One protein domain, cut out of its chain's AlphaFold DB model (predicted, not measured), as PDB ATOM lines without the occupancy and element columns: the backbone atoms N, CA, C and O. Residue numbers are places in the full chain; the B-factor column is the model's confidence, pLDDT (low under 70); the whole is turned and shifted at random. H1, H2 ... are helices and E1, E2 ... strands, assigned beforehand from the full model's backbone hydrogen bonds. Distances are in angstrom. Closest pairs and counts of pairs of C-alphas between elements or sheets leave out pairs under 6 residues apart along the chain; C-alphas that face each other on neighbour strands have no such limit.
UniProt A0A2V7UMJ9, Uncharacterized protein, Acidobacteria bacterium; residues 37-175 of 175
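What this domain is: This is residues 37 to 175 of the 175 residues of an uncharacterized protein of Acidobacteria bacterium (UniProt A0A2V7UMJ9). One long antiparallel sheet folds over on itself into a flattened barrel that is not fully closed: E4, E1 and the last part of E11 make one wall, E6 to E9 the other, and E10 joins them. The E2 and E3 hairpin extends the sheet at one end beside the sharp bend of E11, while the short helix H1 sits near E5 at the other end. The printed part has 139 residues, with H1 followed by strands E1 to E11. The class is mostly strand, and the sheet is branched at E11, with no single order. The whole is compact, with a radius of gyration of the C-alphas of 14.7 A and spans of 43 by 29 by 29 A.

Where its parts are: H1 is residues 37 to 40, beginning at C-alpha 37 (27.481, -13.998, 104.825). E1 is residues 43 to 48, E2 51 to 56, E3 67 to 70, E4 75 to 78 and E5 81 to 84. E6, residues 88 to 94, E7, 101 to 107, and E8, 112 to 118, measure 20.3 A, 20.4 A and 20.2 A. E9, residues 123 to 132, is 26.7 A long and bends by 56 degrees at residue 129. E10, residues 137 to 148, is 28.1 A long and bends by 73 degrees at 143. E11, residues 158 to 174, is 28.0 A long, bends by 103 degrees at 166 and ends at C-alpha 174 (22.345, -3.424, 108.059).

How they stand to each other: E5 to E11 form a meander, each strand the antiparallel neighbour of the one before; N 91 and O 104 of E6 and E7 are 2.9 A apart, and N 140 and O 170 of E10 and E11 are 2.9 A apart, both within hydrogen-bond range. E1 and E2 lie on one side of E11, and E10 on the other side. The pairing is staggered: N 47 and O 171 of E1 and E11 are 2.8 A apart, and N 54 and O 165 of E2 and E11 are 2.8 A apart. E4 is an edge strand beside E1; its closest C-alpha pair with E6, Phe 77 and Phe 93, is 6.8 A apart. H1 is on the sheet at a height of 6.2 A, over none of its strands, but only just, with 2 of its 4 C-alphas on E6. H1 is too short for any O i to N i+4 pair; its 1 O i to N i+3 pair is within range.

The domain as a whole: The C-alphas of Ser 62 and Ser 134, the two farthest apart, are 43.8 A apart. The printed part has no cut and no long link. The mean pLDDT of the printed part is 90.4; residues 86 to 88 and 96 to 98 are under 70.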
ATOM      1  N   ARG A  37      28.708 -13.884 104.021       79.81
ATOM      2  CA  ARG A  37      27.481 -13.998 104.825       79.81
ATOM      3  C   ARG A  37      27.493 -13.068 106.042       79.81
ATOM      4  O   ARG A  37      26.438 -12.540 106.384       79.81
ATOM      5  N   THR A  38      28.645 -12.844 106.678       82.88
ATOM      6  CA  THR A  38      28.765 -11.887 107.790       82.88
ATOM      7  C   THR A  38      28.387 -10.462 107.428       82.88
ATOM      8  O   THR A  38      27.931  -9.752 108.314       82.88
ATOM      9  N   ASP A  39      28.511 -10.057 106.161       84.81
ATOM     10  CA  ASP A  39      28.137  -8.709 105.708       84.81
ATOM     11  C   ASP A  39      26.617  -8.477 105.792       84.81
ATOM     12  O   ASP A  39      26.154  -7.342 105.729       84.81
ATOM     13  N   LEU A  40      25.838  -9.556 105.920       89.31
ATOM     14  CA  LEU A  40      24.385  -9.526 106.062       89.31
ATOM     15  C   LEU A  40      23.911  -9.819 107.489       89.31
ATOM     16  O   LEU A  40      22.715  -9.804 107.755       89.31
ATOM     17  N   LEU A  41      24.803 -10.146 108.422       90.31
ATOM     18  CA  LEU A  41      24.394 -10.358 109.808       90.31
ATOM     19  C   LEU A  41      24.202  -9.004 110.483       90.31
ATOM     20  O   LEU A  41      25.076  -8.150 110.401       90.31
ATOM     21  N   GLY A  42      23.091  -8.830 111.194       90.81
ATOM     22  CA  GLY A  42      22.858  -7.587 111.913       90.81
ATOM     23  C   GLY A  42      21.399  -7.306 112.206       90.81
ATOM     24  O   GLY A  42      20.518  -8.160 112.055       90.81
ATOM     25  N   THR A  43      21.158  -6.073 112.640       94.62
ATOM     26  CA  THR A  43      19.806  -5.508 112.692       94.62
ATOM     27  C   THR A  43      19.529  -4.771 111.395       94.62
ATOM     28  O   THR A  43      20.346  -3.966 110.958       94.62
ATOM     29  N   TYR A  44      18.374  -5.036 110.792       96.25
ATOM     30  CA  TYR A  44      17.970  -4.381 109.556       96.25
ATOM     31  C   TYR A  44      17.012  -3.246 109.879       96.25
ATOM     32  O   TYR A  44      16.003  -3.458 110.549       96.25
ATOM     33  N   THR A  45      17.300  -2.060 109.362       96.38
ATOM     34  CA  THR A  45      16.417  -0.898 109.451       96.38
ATOM     35  C   THR A  45      15.874  -0.592 108.067       96.38
ATOM     36  O   THR A  45      16.653  -0.289 107.165       96.38
ATOM     37  N   VAL A  46      14.554  -0.646 107.887       95.75
ATOM     38  CA  VAL A  46      13.872  -0.289 106.635       95.75
ATOM     39  C   VAL A  46      13.114   1.014 106.841       95.75
ATOM     40  O   VAL A  46      12.334   1.142 107.778       95.75
ATOM     41  N   SER A  47      13.354   2.002 105.983       95.38
ATOM     42  CA  SER A  47      12.706   3.315 106.053       95.38
ATOM     43  C   SER A  47      12.193   3.739 104.688       95.38
ATOM     44  O   SER A  47      12.948   3.759 103.712       95.38
ATOM     45  N   PHE A  48      10.923   4.129 104.645       93.94
ATOM     46  CA  PHE A  48      10.266   4.643 103.454       93.94
ATOM     47  C   PHE A  48      10.238   6.167 103.451       93.94
ATOM     48  O   PHE A  48      10.139   6.816 104.496       93.94
ATOM     49  N   SER A  49      10.272   6.750 102.256       91.75
ATOM     50  CA  SER A  49       9.806   8.128 102.092       91.75
ATOM     51  C   SER A  49       8.274   8.123 102.120       91.75
ATOM     52  O   SER A  49       7.699   7.317 101.393       91.75
ATOM     53  N   PRO A  50       7.602   8.977 102.917       91.06
ATOM     54  CA  PRO A  50       6.145   8.993 102.983       91.06
ATOM     55  C   PRO A  50       5.525   9.188 101.606       91.06
ATOM     56  O   PRO A  50       5.824  10.173 100.925       91.06
ATOM     57  N   VAL A  51       4.668   8.258 101.209       93.50
ATOM     58  CA  VAL A  51       3.977   8.297  99.924       93.50
ATOM     59  C   VAL A  51       2.748   7.394  99.983       93.50
ATOM     60  O   VAL A  51       2.723   6.398 100.709       93.50
ATOM     61  N   THR A  52       1.735   7.755  99.206       95.38
ATOM     62  CA  THR A  52       0.587   6.901  98.908       95.38
ATOM     63  C   THR A  52       0.694   6.500  97.446       95.38
ATOM     64  O   THR A  52       0.906   7.371  96.597       95.38
ATOM     65  N   ALA A  53       0.575   5.206  97.167       96.50
ATOM     66  CA  ALA A  53       0.557   4.678  95.812       96.50
ATOM     67  C   ALA A  53      -0.738   3.935  95.528       96.50
ATOM     68  O   ALA A  53      -1.273   3.250  96.397       96.50
ATOM     69  N   ASP A  54      -1.207   4.072  94.295       97.81
ATOM     70  CA  ASP A  54      -2.342   3.338  93.766       97.81
ATOM     71  C   ASP A  54      -1.888   1.940  93.335       97.81
ATOM     72  O   ASP A  54      -0.830   1.775  92.715       97.81
ATOM     73  N   LEU A  55      -2.723   0.946  93.629       97.88
ATOM     74  CA  LEU A  55      -2.604  -0.408  93.113       97.88
ATOM     75  C   LEU A  55      -3.193  -0.455  91.706       97.88
ATOM     76  O   LEU A  55      -4.338  -0.048  91.475       97.88
ATOM     77  N   PHE A  56      -2.433  -0.982  90.757       98.25
ATOM     78  CA  PHE A  56      -2.907  -1.190  89.396       98.25
ATOM     79  C   PHE A  56      -2.363  -2.497  88.825       98.25
ATOM     80  O   PHE A  56      -1.470  -3.116  89.396       98.25
ATOM     81  N   ASN A  57      -2.933  -2.934  87.697       98.06
ATOM     82  CA  ASN A  57      -2.552  -4.184  87.036       98.06
ATOM     83  C   ASN A  57      -2.577  -5.410  87.981       98.06
ATOM     84  O   ASN A  57      -1.781  -6.333  87.842       98.06
ATOM     85  N   CYS A  58      -3.505  -5.415  88.941       98.38
ATOM     86  CA  CYS A  58      -3.631  -6.483  89.921       98.38
ATOM     87  C   CYS A  58      -4.066  -7.810  89.288       98.38
ATOM     88  O   CYS A  58      -4.927  -7.833  88.399       98.38
ATOM     89  N   SER A  59      -3.548  -8.924  89.814       98.38
ATOM     90  CA  SER A  59      -3.967 -10.275  89.420       98.38
ATOM     91  C   SER A  59      -5.454 -10.546  89.703       98.38
ATOM     92  O   SER A  59      -6.110 -11.231  88.916       98.38
ATOM     93  N   ASP A  60      -6.010  -9.942  90.759       97.88
ATOM     94  CA  ASP A  60      -7.451  -9.772  90.962       97.88
ATOM     95  C   ASP A  60      -7.831  -8.295  90.762       97.88
ATOM     96  O   ASP A  60      -7.451  -7.405  91.526       97.88
ATOM     97  N   ILE A  61      -8.621  -8.041  89.717       97.38
ATOM     98  CA  ILE A  61      -9.026  -6.697  89.292       97.38
ATOM     99  C   ILE A  61      -9.827  -5.927  90.349       97.38
ATOM    100  O   ILE A  61      -9.901  -4.703  90.269       97.38
ATOM    101  N   SER A  62     -10.419  -6.609  91.333       97.75
ATOM    102  CA  SER A  62     -11.158  -5.959  92.421       97.75
ATOM    103  C   SER A  62     -10.270  -5.114  93.341       97.75
ATOM    104  O   SER A  62     -10.792  -4.248  94.041       97.75
ATOM    105  N   PHE A  63      -8.947  -5.314  93.300       96.94
ATOM    106  CA  PHE A  63      -7.977  -4.514  94.050       96.94
ATOM    107  C   PHE A  63      -7.438  -3.302  93.277       96.94
ATOM    108  O   PHE A  63      -6.796  -2.443  93.882       96.94
ATOM    109  N   ASN A  64      -7.710  -3.180  91.972       97.50
ATOM    110  CA  ASN A  64      -7.278  -2.011  91.199       97.50
ATOM    111  C   ASN A  64      -7.934  -0.725  91.728       97.50
ATOM    112  O   ASN A  64      -9.149  -0.665  91.915       97.50
ATOM    113  N   GLY A  65      -7.134   0.328  91.894       95.75
ATOM    114  CA  GLY A  65      -7.573   1.619  92.427       95.75
ATOM    115  C   GLY A  65      -7.631   1.686  93.955       95.75
ATOM    116  O   GLY A  65      -7.916   2.755  94.493       95.75
ATOM    117  N   ASN A  66      -7.337   0.586  94.658       96.06
ATOM    118  CA  ASN A  66      -6.990   0.659  96.075       96.06
ATOM    119  C   ASN A  66      -5.633   1.347  96.237       96.06
ATOM    120  O   ASN A  66      -4.884   1.498  95.275       96.06
ATOM    121  N   THR A  67      -5.303   1.738  97.462       95.25
ATOM    122  CA  THR A  67      -4.050   2.431  97.762       95.25
ATOM    123  C   THR A  67      -3.280   1.725  98.857       95.25
ATOM    124  O   THR A  67      -3.900   1.161  99.756       95.25
ATOM    125  N   VAL A  68      -1.960   1.872  98.830       93.06
ATOM    126  CA  VAL A  68      -1.077   1.568  99.955       93.06
ATOM    127  C   VAL A  68      -0.402   2.845 100.437       93.06
ATOM    128  O   VAL A  68       0.041   3.661  99.621       93.06
ATOM    129  N   THR A  69      -0.335   3.052 101.753       92.19
ATOM    130  CA  THR A  69       0.355   4.211 102.335       92.19
ATOM    131  C   THR A  69       1.521   3.787 103.212       92.19
ATOM    132  O   THR A  69       1.354   3.194 104.272       92.19
ATOM    133  N   VAL A  70       2.725   4.201 102.819       89.38
ATOM    134  CA  VAL A  70       3.923   4.029 103.647       89.38
ATOM    135  C   VAL A  70       4.216   5.300 104.437       89.38
ATOM    136  O   VAL A  70       4.100   6.420 103.935       89.38
ATOM    137  N   THR A  71       4.620   5.133 105.697       86.75
ATOM    138  CA  THR A  71       5.003   6.247 106.582       86.75
ATOM    139  C   THR A  71       6.519   6.320 106.746       86.75
ATOM    140  O   THR A  71       7.234   5.361 106.470       86.75
ATOM    141  N   SER A  72       7.032   7.450 107.241       81.75
ATOM    142  CA  SER A  72       8.468   7.632 107.504       81.75
ATOM    143  C   SER A  72       8.979   6.890 108.740       81.75
ATOM    144  O   SER A  72      10.149   7.041 109.087       81.75
ATOM    145  N   THR A  73       8.129   6.138 109.442       87.19
ATOM    146  CA  THR A  73       8.533   5.431 110.660       87.19
ATOM    147  C   THR A  73       9.443   4.257 110.292       87.19
ATOM    148  O   THR A  73       8.988   3.364 109.576       87.19
ATOM    149  N   PRO A  74      10.700   4.214 110.771       91.06
ATOM    150  CA  PRO A  74      11.593   3.101 110.477       91.06
ATOM    151  C   PRO A  74      11.098   1.789 111.092       91.06
ATOM    152  O   PRO A  74      10.738   1.739 112.270       91.06
ATOM    153  N   LEU A  75      11.151   0.719 110.307       91.44
ATOM    154  CA  LEU A  75      10.925  -0.652 110.748       91.44
ATOM    155  C   LEU A  75      12.271  -1.277 111.111       91.44
ATOM    156  O   LEU A  75      13.213  -1.208 110.325       91.44
ATOM    157  N   ASN A  76      12.364  -1.868 112.300       92.94
ATOM    158  CA  ASN A  76      13.596  -2.470 112.801       92.94
ATOM    159  C   ASN A  76      13.402  -3.976 112.961       92.94
ATOM    160  O   ASN A  76      12.504  -4.411 113.677       92.94
ATOM    161  N   PHE A  77      14.283  -4.754 112.343       92.69
ATOM    162  CA  PHE A  77      14.250  -6.209 112.348       92.69
ATOM    163  C   PHE A  77      15.520  -6.723 113.027       92.69
ATOM    164  O   PHE A  77      16.587  -6.819 112.417       92.69
ATOM    165  N   SER A  78      15.428  -7.000 114.327       90.94
ATOM    166  CA  SER A  78      16.532  -7.560 115.112       90.94
ATOM    167  C   SER A  78      16.500  -9.084 115.058       90.94
ATOM    168  O   SER A  78      15.487  -9.681 115.411       90.94
ATOM    169  N   GLY A  79      17.607  -9.730 114.690       84.56
ATOM    170  CA  GLY A  79      17.664 -11.195 114.608       84.56
ATOM    171  C   GLY A  79      17.274 -11.756 113.241       84.56
ATOM    172  O   GLY A  79      16.737 -12.862 113.162       84.56
ATOM    173  N   VAL A  80      17.555 -11.008 112.170       92.19
ATOM    174  CA  VAL A  80      17.451 -11.507 110.796       92.19
ATOM    175  C   VAL A  80      18.332 -12.748 110.635       92.19
ATOM    176  O   VAL A  80      19.526 -12.747 110.944       92.19
ATOM    177  N   GLN A  81      17.732 -13.830 110.155       91.56
ATOM    178  CA  GLN A  81      18.425 -15.075 109.872       91.56
ATOM    179  C   GLN A  81      18.970 -15.029 108.452       91.56
ATOM    180  O   GLN A  81      18.210 -14.831 107.509       91.56
ATOM    181  N   VAL A  82      20.274 -15.259 108.298       90.00
ATOM    182  CA  VAL A  82      20.946 -15.262 106.993       90.00
ATOM    183  C   VAL A  82      21.365 -16.675 106.615       90.00
ATOM    184  O   VAL A  82      22.080 -17.352 107.369       90.00
ATOM    185  N   TYR A  83      20.974 -17.080 105.413       86.50
ATOM    186  CA  TYR A  83      21.253 -18.365 104.791       86.50
ATOM    187  C   TYR A  83      22.157 -18.152 103.582       86.50
ATOM    188  O   TYR A  83      21.805 -17.409 102.675       86.50
ATOM    189  N   ALA A  84      23.302 -18.824 103.541       79.38
ATOM    190  CA  ALA A  84      24.224 -18.740 102.415       79.38
ATOM    191  C   ALA A  84      24.350 -20.096 101.718       79.38
ATOM    192  O   ALA A  84      24.414 -21.144 102.364       79.38
ATOM    193  N   SER A  85      24.416 -20.058 100.393       71.69
ATOM    194  CA  SER A  85      24.760 -21.180  99.523       71.69
ATOM    195  C   SER A  85      25.912 -20.774  98.602       71.69
ATOM    196  O   SER A  85      26.314 -19.615  98.584       71.69
ATOM    197  N   ALA A  86      26.429 -21.708  97.802       67.31
ATOM    198  CA  ALA A  86      27.508 -21.411  96.857       67.31
ATOM    199  C   ALA A  86      27.145 -20.354  95.792       67.31
ATOM    200  O   ALA A  86      28.047 -19.841  95.144       67.31
ATOM    201  N   PHE A  87      25.860 -20.027  95.610       66.50
ATOM    202  CA  PHE A  87      25.401 -19.148  94.527       66.50
ATOM    203  C   PHE A  87      24.520 -17.982  94.993       66.50
ATOM    204  O   PHE A  87      24.361 -17.007  94.266       66.50
ATOM    205  N   ASN A  88      23.929 -18.063  96.187       69.38
ATOM    206  CA  ASN A  88      22.951 -17.082  96.658       69.38
ATOM    207  C   ASN A  88      23.001 -16.945  98.187       69.38
ATOM    208  O   ASN A  88      23.219 -17.945  98.887       69.38
ATOM    209  N   THR A  89      22.752 -15.731  98.681       85.31
ATOM    210  CA  THR A  89      22.478 -15.454 100.093       85.31
ATOM    211  C   THR A  89      21.044 -14.988 100.277       85.31
ATOM    212  O   THR A  89      20.662 -13.943  99.763       85.31
ATOM    213  N   GLY A  90      20.264 -15.738 101.047       89.38
ATOM    214  CA  GLY A  90      18.929 -15.349 101.483       89.38
ATOM    215  C   GLY A  90      18.934 -14.821 102.912       89.38
ATOM    216  O   GLY A  90      19.804 -15.167 103.714       89.38
ATOM    217  N   PHE A  91      17.929 -14.028 103.257       92.94
ATOM    218  CA  PHE A  91      17.675 -13.614 104.628       92.94
ATOM    219  C   PHE A  91      16.178 -13.599 104.924       92.94
ATOM    220  O   PHE A  91      15.354 -13.448 104.022       92.94
ATOM    221  N   THR A  92      15.825 -13.782 106.192       93.06
ATOM    222  CA  THR A  92      14.435 -13.721 106.641       93.06
ATOM    223  C   THR A  92      14.325 -13.298 108.099       93.06
ATOM    224  O   THR A  92      15.204 -13.573 108.921       93.06
ATOM    225  N   PHE A  93      13.217 -12.658 108.419       91.12
ATOM    226  CA  PHE A  93      12.763 -12.325 109.748       91.12
ATOM    227  C   PHE A  93      11.246 -12.473 109.788       91.12
ATOM    228  O   PHE A  93      10.534 -11.937 108.935       91.12
ATOM    229  N   THR A  94      10.773 -13.163 110.819       80.44
ATOM    230  CA  THR A  94       9.365 -13.231 111.198       80.44
ATOM    231  C   THR A  94       9.304 -13.065 112.710       80.44
ATOM    232  O   THR A  94      10.028 -13.752 113.436       80.44
ATOM    233  N   ASP A  95       8.489 -12.137 113.212       72.69
ATOM    234  CA  ASP A  95       8.450 -11.902 114.665       72.69
ATOM    235  C   ASP A  95       7.592 -12.942 115.428       72.69
ATOM    236  O   ASP A  95       7.639 -13.020 116.655       72.69
ATOM    237  N   GLY A  96       6.846 -13.796 114.717       63.84
ATOM    238  CA  GLY A  96       6.047 -14.895 115.273       63.84
ATOM    239  C   GLY A  96       4.834 -14.479 116.121       63.84
ATOM    240  O   GLY A  96       3.977 -15.323 116.382       63.84
ATOM    241  N   ALA A  97       4.727 -13.214 116.539       61.44
ATOM    242  CA  ALA A  97       3.684 -12.692 117.430       61.44
ATOM    243  C   ALA A  97       2.925 -11.473 116.860       61.44
ATOM    244  O   ALA A  97       1.887 -11.069 117.384       61.44
ATOM    245  N   SER A  98       3.440 -10.867 115.805       61.75
ATOM    246  CA  SER A  98       3.013  -9.663 115.115       61.75
ATOM    247  C   SER A  98       3.381  -9.808 113.630       61.75
ATOM    248  O   SER A  98       4.244 -10.609 113.256       61.75
ATOM    249  N   PRO A  99       2.676  -9.102 112.736       70.88
ATOM    250  CA  PRO A  99       2.845  -9.271 111.301       70.88
ATOM    251  C   PRO A  99       4.083  -8.519 110.791       70.88
ATOM    252  O   PRO A  99       4.041  -7.966 109.705       70.88
ATOM    253  N   GLN A 100       5.188  -8.421 111.540       81.00
ATOM    254  CA  GLN A 100       6.420  -7.894 110.954       81.00
ATOM    255  C   GLN A 100       7.131  -9.013 110.196       81.00
ATOM    256  O   GLN A 100       7.487 -10.052 110.757       81.00
ATOM    257  N   GLY A 101       7.345  -8.775 108.906       90.00
ATOM    258  CA  GLY A 101       8.021  -9.696 108.009       90.00
ATOM    259  C   GLY A 101       9.043  -8.955 107.164       90.00
ATOM    260  O   GLY A 101       8.750  -7.895 106.616       90.00
ATOM    261  N   LEU A 102      10.234  -9.528 107.053       94.38
ATOM    262  CA  LEU A 102      11.255  -9.098 106.106       94.38
ATOM    263  C   LEU A 102      11.910 -10.348 105.541       94.38
ATOM    264  O   LEU A 102      12.426 -11.159 106.299       94.38
ATOM    265  N   PHE A 103      11.945 -10.500 104.226       94.69
ATOM    266  CA  PHE A 103      12.693 -11.583 103.598       94.69
ATOM    267  C   PHE A 103      13.225 -11.162 102.242       94.69
ATOM    268  O   PHE A 103      12.719 -10.228 101.629       94.69
ATOM    269  N   GLY A 104      14.251 -11.846 101.759       94.75
ATOM    270  CA  GLY A 104      14.832 -11.522 100.469       94.75
ATOM    271  C   GLY A 104      16.119 -12.267 100.200       94.75
ATOM    272  O   GLY A 104      16.471 -13.230 100.888       94.75
ATOM    273  N   ASN A 105      16.830 -11.800  99.185       92.44
ATOM    274  CA  ASN A 105      18.106 -12.345  98.773       92.44
ATOM    275  C   ASN A 105      19.036 -11.265  98.227       92.44
ATOM    276  O   ASN A 105      18.602 -10.198  97.796       92.44
ATOM    277  N   VAL A 106      20.326 -11.585  98.233       89.94
ATOM    278  CA  VAL A 106      21.391 -10.769  97.660       89.94
ATOM    279  C   VAL A 106      22.158 -11.608  96.644       89.94
ATOM    280  O   VAL A 106      22.668 -12.689  96.958       89.94
ATOM    281  N   GLU A 107      22.218 -11.102  95.419       84.25
ATOM    282  CA  GLU A 107      23.033 -11.620  94.330       84.25
ATOM    283  C   GLU A 107      24.516 -11.446  94.655       84.25
ATOM    284  O   GLU A 107      24.969 -10.414  95.154       84.25
ATOM    285  N   THR A 108      25.279 -12.502  94.408       72.38
ATOM    286  CA  THR A 108      26.631 -12.648  94.952       72.38
ATOM    287  C   THR A 108      27.699 -11.988  94.087       72.38
ATOM    288  O   THR A 108      28.759 -11.655  94.610       72.38
ATOM    289  N   ASP A 109      27.398 -11.756  92.812       71.50
ATOM    290  CA  ASP A 109      28.236 -11.113  91.799       71.50
ATOM    291  C   ASP A 109      27.916  -9.618  91.627       71.50
ATOM    292  O   ASP A 109      28.817  -8.796  91.466       71.50
ATOM    293  N   SER A 110      26.634  -9.249  91.692       76.56
ATOM    294  CA  SER A 110      26.153  -7.893  91.409       76.56
ATOM    295  C   SER A 110      25.877  -7.056  92.666       76.56
ATOM    296  O   SER A 110      25.699  -5.841  92.568       76.56
ATOM    297  N   CYS A 111      25.812  -7.690  93.846       85.88
ATOM    298  CA  CYS A 111      25.242  -7.108  95.070       85.88
ATOM    299  C   CYS A 111      23.789  -6.618  94.892       85.88
ATOM    300  O   CYS A 111      23.293  -5.839  95.712       85.88
ATOM    301  N   GLY A 112      23.100  -7.055  93.834       90.31
ATOM    302  CA  GLY A 112      21.678  -6.824  93.633       90.31
ATOM    303  C   GLY A 112      20.893  -7.436  94.783       90.31
ATOM    304  O   GLY A 112      21.132  -8.575  95.169       90.31
ATOM    305  N   MET A 113      19.983  -6.673  95.371       93.06
ATOM    306  CA  MET A 113      19.193  -7.106  96.512       93.06
ATOM    307  C   MET A 113      17.716  -6.970  96.192       93.06
ATOM    308  O   MET A 113      17.245  -5.876  95.882       93.06
ATOM    309  N   SER A 114      16.999  -8.083  96.303       95.50
ATOM    310  CA  SER A 114      15.545  -8.154  96.214       95.50
ATOM    311  C   SER A 114      14.987  -8.517  97.576       95.50
ATOM    312  O   SER A 114      15.463  -9.460  98.212       95.50
ATOM    313  N   PHE A 115      14.001  -7.766  98.048       97.00
ATOM    314  CA  PHE A 115      13.432  -7.980  99.368       97.00
ATOM    315  C   PHE A 115      11.966  -7.593  99.435       97.00
ATOM    316  O   PHE A 115      11.510  -6.704  98.725       97.00
ATOM    317  N   SER A 116      11.253  -8.261 100.326       96.56
ATOM    318  CA  SER A 116       9.858  -8.010 100.636       96.56
ATOM    319  C   SER A 116       9.747  -7.594 102.089       96.56
ATOM    320  O   SER A 116      10.341  -8.237 102.961       96.56
ATOM    321  N   VAL A 117       8.975  -6.549 102.359       95.06
ATOM    322  CA  VAL A 117       8.692  -6.085 103.719       95.06
ATOM    323  C   VAL A 117       7.192  -6.001 103.937       95.06
ATOM    324  O   VAL A 117       6.477  -5.469 103.092       95.06
ATOM    325  N   LEU A 118       6.719  -6.572 105.044       92.12
ATOM    326  CA  LEU A 118       5.316  -6.496 105.431       92.12
ATOM    327  C   LEU A 118       5.045  -5.109 106.003       92.12
ATOM    328  O   LEU A 118       5.654  -4.713 107.003       92.12
ATOM    329  N   ASP A 119       4.166  -4.366 105.346       85.62
ATOM    330  CA  ASP A 119       3.706  -3.083 105.845       85.62
ATOM    331  C   ASP A 119       2.657  -3.247 106.962       85.62
ATOM    332  O   ASP A 119       2.224  -4.341 107.335       85.62
ATOM    333  N   ASN A 120       2.249  -2.117 107.527       79.12
ATOM    334  CA  ASN A 120       1.228  -2.038 108.566       79.12
ATOM    335  C   ASN A 120      -0.211  -2.206 108.042       79.12
ATOM    336  O   ASN A 120      -1.133  -2.296 108.853       79.12
ATOM    337  N   GLU A 121      -0.409  -2.216 106.727       81.94
ATOM    338  CA  GLU A 121      -1.699  -2.387 106.052       81.94
ATOM    339  C   GLU A 121      -1.948  -3.853 105.649       81.94
ATOM    340  O   GLU A 121      -3.037  -4.192 105.190       81.94
ATOM    341  N   GLY A 122      -0.985  -4.745 105.906       83.81
ATOM    342  CA  GLY A 122      -1.094  -6.169 105.613       83.81
ATOM    343  C   GLY A 122      -0.708  -6.512 104.178       83.81
ATOM    344  O   GLY A 122      -1.277  -7.440 103.607       83.81
ATOM    345  N   MET A 123       0.236  -5.779 103.589       90.75
ATOM    346  CA  MET A 123       0.763  -6.055 102.255       90.75
ATOM    347  C   MET A 123       2.278  -6.266 102.281       90.75
ATOM    348  O   MET A 123       2.998  -5.608 103.031       90.75
ATOM    349  N   TYR A 124       2.783  -7.180 101.450       95.19
ATOM    350  CA  TYR A 124       4.224  -7.280 101.214       95.19
ATOM    351  C   TYR A 124       4.628  -6.348 100.086       95.19
ATOM    352  O   TYR A 124       4.304  -6.615  98.938       95.19
ATOM    353  N   LEU A 125       5.407  -5.317 100.397       96.69
ATOM    354  CA  LEU A 125       6.014  -4.447  99.393       96.69
ATOM    355  C   LEU A 125       7.275  -5.113  98.849       96.69
ATOM    356  O   LEU A 125       8.180  -5.418  99.630       96.69
ATOM    357  N   HIS A 126       7.346  -5.322  97.534       97.75
ATOM    358  CA  HIS A 126       8.489  -5.937  96.863       97.75
ATOM    359  C   HIS A 126       9.420  -4.868  96.318       97.75
ATOM    360  O   HIS A 126       9.013  -4.006  95.539       97.75
ATOM    361  N   CYS A 127      10.674  -4.926  96.744       97.94
ATOM    362  CA  CYS A 127      11.646  -3.875  96.536       97.94
ATOM    363  C   CYS A 127      12.952  -4.432  95.977       97.94
ATOM    364  O   CYS A 127      13.401  -5.520  96.347       97.94
ATOM    365  N   PHE A 128      13.597  -3.638  95.129       97.31
ATOM    366  CA  PHE A 128      14.867  -3.974  94.498       97.31
ATOM    367  C   PHE A 128      15.859  -2.824  94.640       97.31
ATOM    368  O   PHE A 128      15.500  -1.648  94.538       97.31
ATOM    369  N   GLY A 129      17.125  -3.157  94.868       96.19
ATOM    370  CA  GLY A 129      18.216  -2.191  94.942       96.19
ATOM    371  C   GLY A 129      19.582  -2.855  94.868       96.19
ATOM    372  O   GLY A 129      19.711  -4.011  94.470       96.19
ATOM    373  N   THR A 130      20.612  -2.119  95.265       93.38
ATOM    374  CA  THR A 130      21.995  -2.613  95.294       93.38
ATOM    375  C   THR A 130      22.584  -2.394  96.679       93.38
ATOM    376  O   THR A 130      22.506  -1.286  97.216       93.38
ATOM    377  N   LEU A 131      23.161  -3.450  97.249       92.12
ATOM    378  CA  LEU A 131      23.848  -3.417  98.532       92.12
ATOM    379  C   LEU A 131      25.242  -2.809  98.383       92.12
ATOM    380  O   LEU A 131      26.110  -3.348  97.699       92.12
ATOM    381  N   ASP A 132      25.482  -1.720  99.103       91.31
ATOM    382  CA  ASP A 132      26.823  -1.221  99.365       91.31
ATOM    383  C   ASP A 132      27.406  -1.950 100.579       91.31
ATOM    384  O   ASP A 132      27.128  -1.620 101.732       91.31
ATOM    385  N   ARG A 133      28.262  -2.938 100.309       86.12
ATOM    386  CA  ARG A 133      28.932  -3.749 101.339       86.12
ATOM    387  C   ARG A 133      29.794  -2.934 102.303       86.12
ATOM    388  O   ARG A 133      30.049  -3.390 103.409       86.12
ATOM    389  N   SER A 134      30.271  -1.756 101.894       86.31
ATOM    390  CA  SER A 134      31.130  -0.929 102.749       86.31
ATOM    391  C   SER A 134      30.346  -0.200 103.839       86.31
ATOM    392  O   SER A 134      30.898   0.104 104.895       86.31
ATOM    393  N   THR A 135      29.061   0.058 103.591       90.81
ATOM    394  CA  THR A 135      28.177   0.794 104.503       90.81
ATOM    395  C   THR A 135      27.033  -0.053 105.056       90.81
ATOM    396  O   THR A 135      26.369   0.389 105.988       90.81
ATOM    397  N   GLY A 136      26.778  -1.239 104.489       92.00
ATOM    398  CA  GLY A 136      25.594  -2.052 104.785       92.00
ATOM    399  C   GLY A 136      24.295  -1.437 104.251       92.00
ATOM    400  O   GLY A 136      23.206  -1.847 104.652       92.00
ATOM    401  N   GLY A 137      24.392  -0.414 103.396       95.38
ATOM    402  CA  GLY A 137      23.261   0.373 102.922       95.38
ATOM    403  C   GLY A 137      22.711  -0.107 101.584       95.38
ATOM    404  O   GLY A 137      23.452  -0.509 100.692       95.38
ATOM    405  N   VAL A 138      21.399   0.015 101.417       96.25
ATOM    406  CA  VAL A 138      20.687  -0.242 100.165       96.25
ATOM    407  C   VAL A 138      19.772   0.940  99.892       96.25
ATOM    408  O   VAL A 138      18.914   1.286 100.707       96.25
ATOM    409  N   ARG A 139      19.939   1.554  98.722       95.56
ATOM    410  CA  ARG A 139      18.931   2.449  98.145       95.56
ATOM    411  C   ARG A 139      18.113   1.622  97.172       95.56
ATOM    412  O   ARG A 139      18.677   1.061  96.235       95.56
ATOM    413  N   ALA A 140      16.822   1.517  97.433       96.75
ATOM    414  CA  ALA A 140      15.937   0.622  96.716       96.75
ATOM    415  C   ALA A 140      14.624   1.313  96.352       96.75
ATOM    416  O   ALA A 140      14.296   2.409  96.818       96.75
ATOM    417  N   ALA A 141      13.885   0.642  95.487       96.94
ATOM    418  CA  ALA A 141      12.586   1.061  95.016       96.94
ATOM    419  C   ALA A 141      11.631  -0.129  95.059       96.94
ATOM    420  O   ALA A 141      12.039  -1.236  94.711       96.94
ATOM    421  N   CYS A 142      10.390   0.104  95.481       97.56
ATOM    422  CA  CYS A 142       9.335  -0.902  95.462       97.56
ATOM    423  C   CYS A 142       8.342  -0.568  94.355       97.56
ATOM    424  O   CYS A 142       7.786   0.535  94.332       97.56
ATOM    425  N   ASP A 143       8.157  -1.500  93.431       97.00
ATOM    426  CA  ASP A 143       7.325  -1.337  92.239       97.00
ATOM    427  C   ASP A 143       6.069  -2.212  92.259       97.00
ATOM    428  O   ASP A 143       5.178  -2.014  91.437       97.00
ATOM    429  N   SER A 144       5.979  -3.138  93.211       97.75
ATOM    430  CA  SER A 144       4.904  -4.117  93.302       97.75
ATOM    431  C   SER A 144       4.612  -4.506  94.750       97.75
ATOM    432  O   SER A 144       5.398  -4.247  95.668       97.75
ATOM    433  N   THR A 145       3.443  -5.106  94.965       97.56
ATOM    434  CA  THR A 145       2.984  -5.558  96.277       97.56
ATOM    435  C   THR A 145       2.129  -6.820  96.196       97.56
ATOM    436  O   THR A 145       1.355  -6.974  95.250       97.56
ATOM    437  N   SER A 146       2.209  -7.678  97.215       96.94
ATOM    438  CA  SER A 146       1.230  -8.744  97.461       96.94
ATOM    439  C   SER A 146       0.229  -8.304  98.528       96.94
ATOM    440  O   SER A 146       0.587  -8.099  99.691       96.94
ATOM    441  N   VAL A 147      -1.049  -8.240  98.158       95.56
ATOM    442  CA  VAL A 147      -2.165  -8.014  99.080       95.56
ATOM    443  C   VAL A 147      -2.471  -9.310  99.822       95.56
ATOM    444  O   VAL A 147      -2.722 -10.343  99.195       95.56
ATOM    445  N   LEU A 148      -2.481  -9.271 101.155       93.75
ATOM    446  CA  LEU A 148      -2.704 -10.458 101.978       93.75
ATOM    447  C   LEU A 148      -4.118 -10.515 102.547       93.75
ATOM    448  O   LEU A 148      -4.790  -9.504 102.756       93.75
ATOM    449  N   GLN A 149      -4.558 -11.728 102.869       91.75
ATOM    450  CA  GLN A 149      -5.739 -11.923 103.693       91.75
ATOM    451  C   GLN A 149      -5.465 -11.448 105.127       91.75
ATOM    452  O   GLN A 149      -4.486 -11.856 105.750       91.75
ATOM    453  N   ILE A 150      -6.365 -10.619 105.666       87.31
ATOM    454  CA  ILE A 150      -6.298 -10.106 107.043       87.31
ATOM    455  C   ILE A 150      -7.298 -10.879 107.929       87.31
ATOM    456  O   ILE A 150      -8.454 -11.045 107.525       87.31
ATOM    457  N   PRO A 151      -6.914 -11.326 109.145       87.00
ATOM    458  CA  PRO A 151      -5.590 -11.188 109.763       87.00
ATOM    459  C   PRO A 151      -4.529 -12.056 109.069       87.00
ATOM    460  O   PRO A 151      -4.832 -13.164 108.631       87.00
ATOM    461  N   VAL A 152      -3.292 -11.553 109.003       84.88
ATOM    462  CA  VAL A 152      -2.162 -12.260 108.379       84.88
ATOM    463  C   VAL A 152      -1.858 -13.545 109.156       84.88
ATOM    464  O   VAL A 152      -1.697 -13.517 110.377       84.88
ATOM    465  N   THR A 153      -1.784 -14.671 108.446       84.50
ATOM    466  CA  THR A 153      -1.402 -15.990 108.978       84.50
ATOM    467  C   THR A 153       0.006 -16.386 108.535       84.50
ATOM    468  O   THR A 153       0.556 -15.781 107.620       84.50
ATOM    469  N   ASP A 154       0.574 -17.430 109.146       78.56
ATOM    470  CA  ASP A 154       1.807 -18.080 108.681       78.56
ATOM    471  C   ASP A 154       1.500 -19.541 108.273       78.56
ATOM    472  O   ASP A 154       1.120 -20.342 109.135       78.56
ATOM    473  N   PRO A 155       1.581 -19.907 106.976       83.00
ATOM    474  CA  PRO A 155       1.976 -19.053 105.857       83.00
ATOM    475  C   PRO A 155       0.901 -18.008 105.491       83.00
ATOM    476  O   PRO A 155      -0.297 -18.241 105.714       83.00
ATOM    477  N   PRO A 156       1.303 -16.860 104.915       86.50
ATOM    478  CA  PRO A 156       0.376 -15.818 104.490       86.50
ATOM    479  C   PRO A 156      -0.401 -16.252 103.244       86.50
ATOM    480  O   PRO A 156       0.167 -16.797 102.297       86.50
ATOM    481  N   ALA A 157      -1.707 -15.987 103.234       91.94
ATOM    482  CA  ALA A 157      -2.545 -16.172 102.054       91.94
ATOM    483  C   ALA A 157      -2.528 -14.896 101.199       91.94
ATOM    484  O   ALA A 157      -2.990 -13.846 101.647       91.94
ATOM    485  N   VAL A 158      -1.995 -15.000  99.979       95.12
ATOM    486  CA  VAL A 158      -1.975 -13.910  98.991       95.12
ATOM    487  C   VAL A 158      -3.319 -13.862  98.266       95.12
ATOM    488  O   VAL A 158      -3.787 -14.877  97.751       95.12
ATOM    489  N   LEU A 159      -3.938 -12.683  98.246       96.62
ATOM    490  CA  LEU A 159      -5.195 -12.413  97.549       96.62
ATOM    491  C   LEU A 159      -4.956 -11.867  96.141       96.62
ATOM    492  O   LEU A 159      -5.661 -12.252  95.212       96.62
ATOM    493  N   ALA A 160      -3.970 -10.984  95.992       97.56
ATOM    494  CA  ALA A 160      -3.600 -10.386  94.719       97.56
ATOM    495  C   ALA A 160      -2.139  -9.931  94.737       97.56
ATOM    496  O   ALA A 160      -1.620  -9.574  95.790       97.56
ATOM    497  N   ASP A 161      -1.532  -9.874  93.559       98.12
ATOM    498  CA  ASP A 161      -0.262  -9.194  93.315       98.12
ATOM    499  C   ASP A 161      -0.555  -8.003  92.405       98.12
ATOM    500  O   ASP A 161      -1.286  -8.159  91.423       98.12
ATOM    501  N   CYS A 162      -0.038  -6.828  92.747       98.38
ATOM    502  CA  CYS A 162      -0.338  -5.561  92.084       98.38
ATOM    503  C   CYS A 162       0.937  -4.759  91.821       98.38
ATOM    504  O   CYS A 162       1.875  -4.808  92.615       98.38
ATOM    505  N   ASP A 163       0.923  -3.947  90.766       98.31
ATOM    506  CA  ASP A 163       1.931  -2.914  90.524       98.31
ATOM    507  C   ASP A 163       1.601  -1.644  91.340       98.31
ATOM    508  O   ASP A 163       0.440  -1.381  91.672       98.31
ATOM    509  N   LEU A 164       2.624  -0.838  91.645       97.94
ATOM    510  CA  LEU A 164       2.537   0.382  92.459       97.94
ATOM    511  C   LEU A 164       2.813   1.649  91.648       97.94
ATOM    512  O   LEU A 164       3.833   1.760  90.963       97.94
ATOM    513  N   ASN A 165       1.921   2.638  91.742       97.19
ATOM    514  CA  ASN A 165       2.126   3.953  91.132       97.19
ATOM    515  C   ASN A 165       1.785   5.094  92.113       97.19
ATOM    516  O   ASN A 165       0.621   5.236  92.482       97.19
ATOM    517  N   PRO A 166       2.747   5.953  92.502       96.75
ATOM    518  CA  PRO A 166       4.151   5.941  92.091       96.75
ATOM    519  C   PRO A 166       4.948   4.796  92.732       96.75
ATOM    520  O   PRO A 166       4.552   4.227  93.745       96.75
ATOM    521  N   ILE A 167       6.125   4.523  92.169       96.06
ATOM    522  CA  ILE A 167       7.139   3.653  92.779       96.06
ATOM    523  C   ILE A 167       7.544   4.216  94.148       96.06
ATOM    524  O   ILE A 167       7.865   5.405  94.277       96.06
ATOM    525  N   LEU A 168       7.592   3.352  95.162       95.56
ATOM    526  CA  LEU A 168       7.947   3.737  96.527       95.56
ATOM    527  C   LEU A 168       9.467   3.777  96.681       95.56
ATOM    528  O   LEU A 168      10.156   2.820  96.337       95.56
ATOM    529  N   GLN A 169      10.005   4.862  97.234       96.25
ATOM    530  CA  GLN A 169      11.428   4.942  97.570       96.25
ATOM    531  C   GLN A 169      11.666   4.385  98.971       96.25
ATOM    532  O   GLN A 169      11.033   4.826  99.938       96.25
ATOM    533  N   VAL A 170      12.620   3.464  99.085       96.44
ATOM    534  CA  VAL A 170      12.949   2.788 100.338       96.44
ATOM    535  C   VAL A 170      14.459   2.748 100.552       96.44
ATOM    536  O   VAL A 170      15.263   2.649  99.624       96.44
ATOM    537  N   SER A 171      14.854   2.841 101.813       96.69
ATOM    538  CA  SER A 171      16.222   2.603 102.252       96.69
ATOM    539  C   SER A 171      16.244   1.439 103.225       96.69
ATOM    540  O   SER A 171      15.376   1.340 104.092       96.69
ATOM    541  N   LEU A 172      17.234   0.569 103.070       97.25
ATOM    542  CA  LEU A 172      17.534  -0.503 104.007       97.25
ATOM    543  C   LEU A 172      18.967  -0.313 104.500       97.25
ATOM    544  O   LEU A 172      19.848   0.086 103.740       97.25
ATOM    545  N   THR A 173      19.209  -0.534 105.785       97.06
ATOM    546  CA  THR A 173      20.556  -0.491 106.371       97.06
ATOM    547  C   THR A 173      20.751  -1.665 107.314       97.06
ATOM    548  O   THR A 173      19.857  -1.973 108.100       97.06
ATOM    549  N   ILE A 174      21.911  -2.308 107.218       95.56
ATOM    550  CA  ILE A 174      22.345  -3.424 108.059       95.56
ATOM    551  C   ILE A 174      23.343  -2.877 109.090       95.56
ATOM    552  O   ILE A 174      24.300  -2.199 108.712       95.56
ATOM    553  N   HIS A 175      23.089  -3.132 110.377       92.75
ATOM    554  CA  HIS A 175      23.877  -2.651 111.522       92.75
ATOM    555  C   HIS A 175      24.573  -3.775 112.283       92.75
ATOM    556  O   HIS A 175      23.880  -4.783 112.574       92.75
TER     557      HIS A 175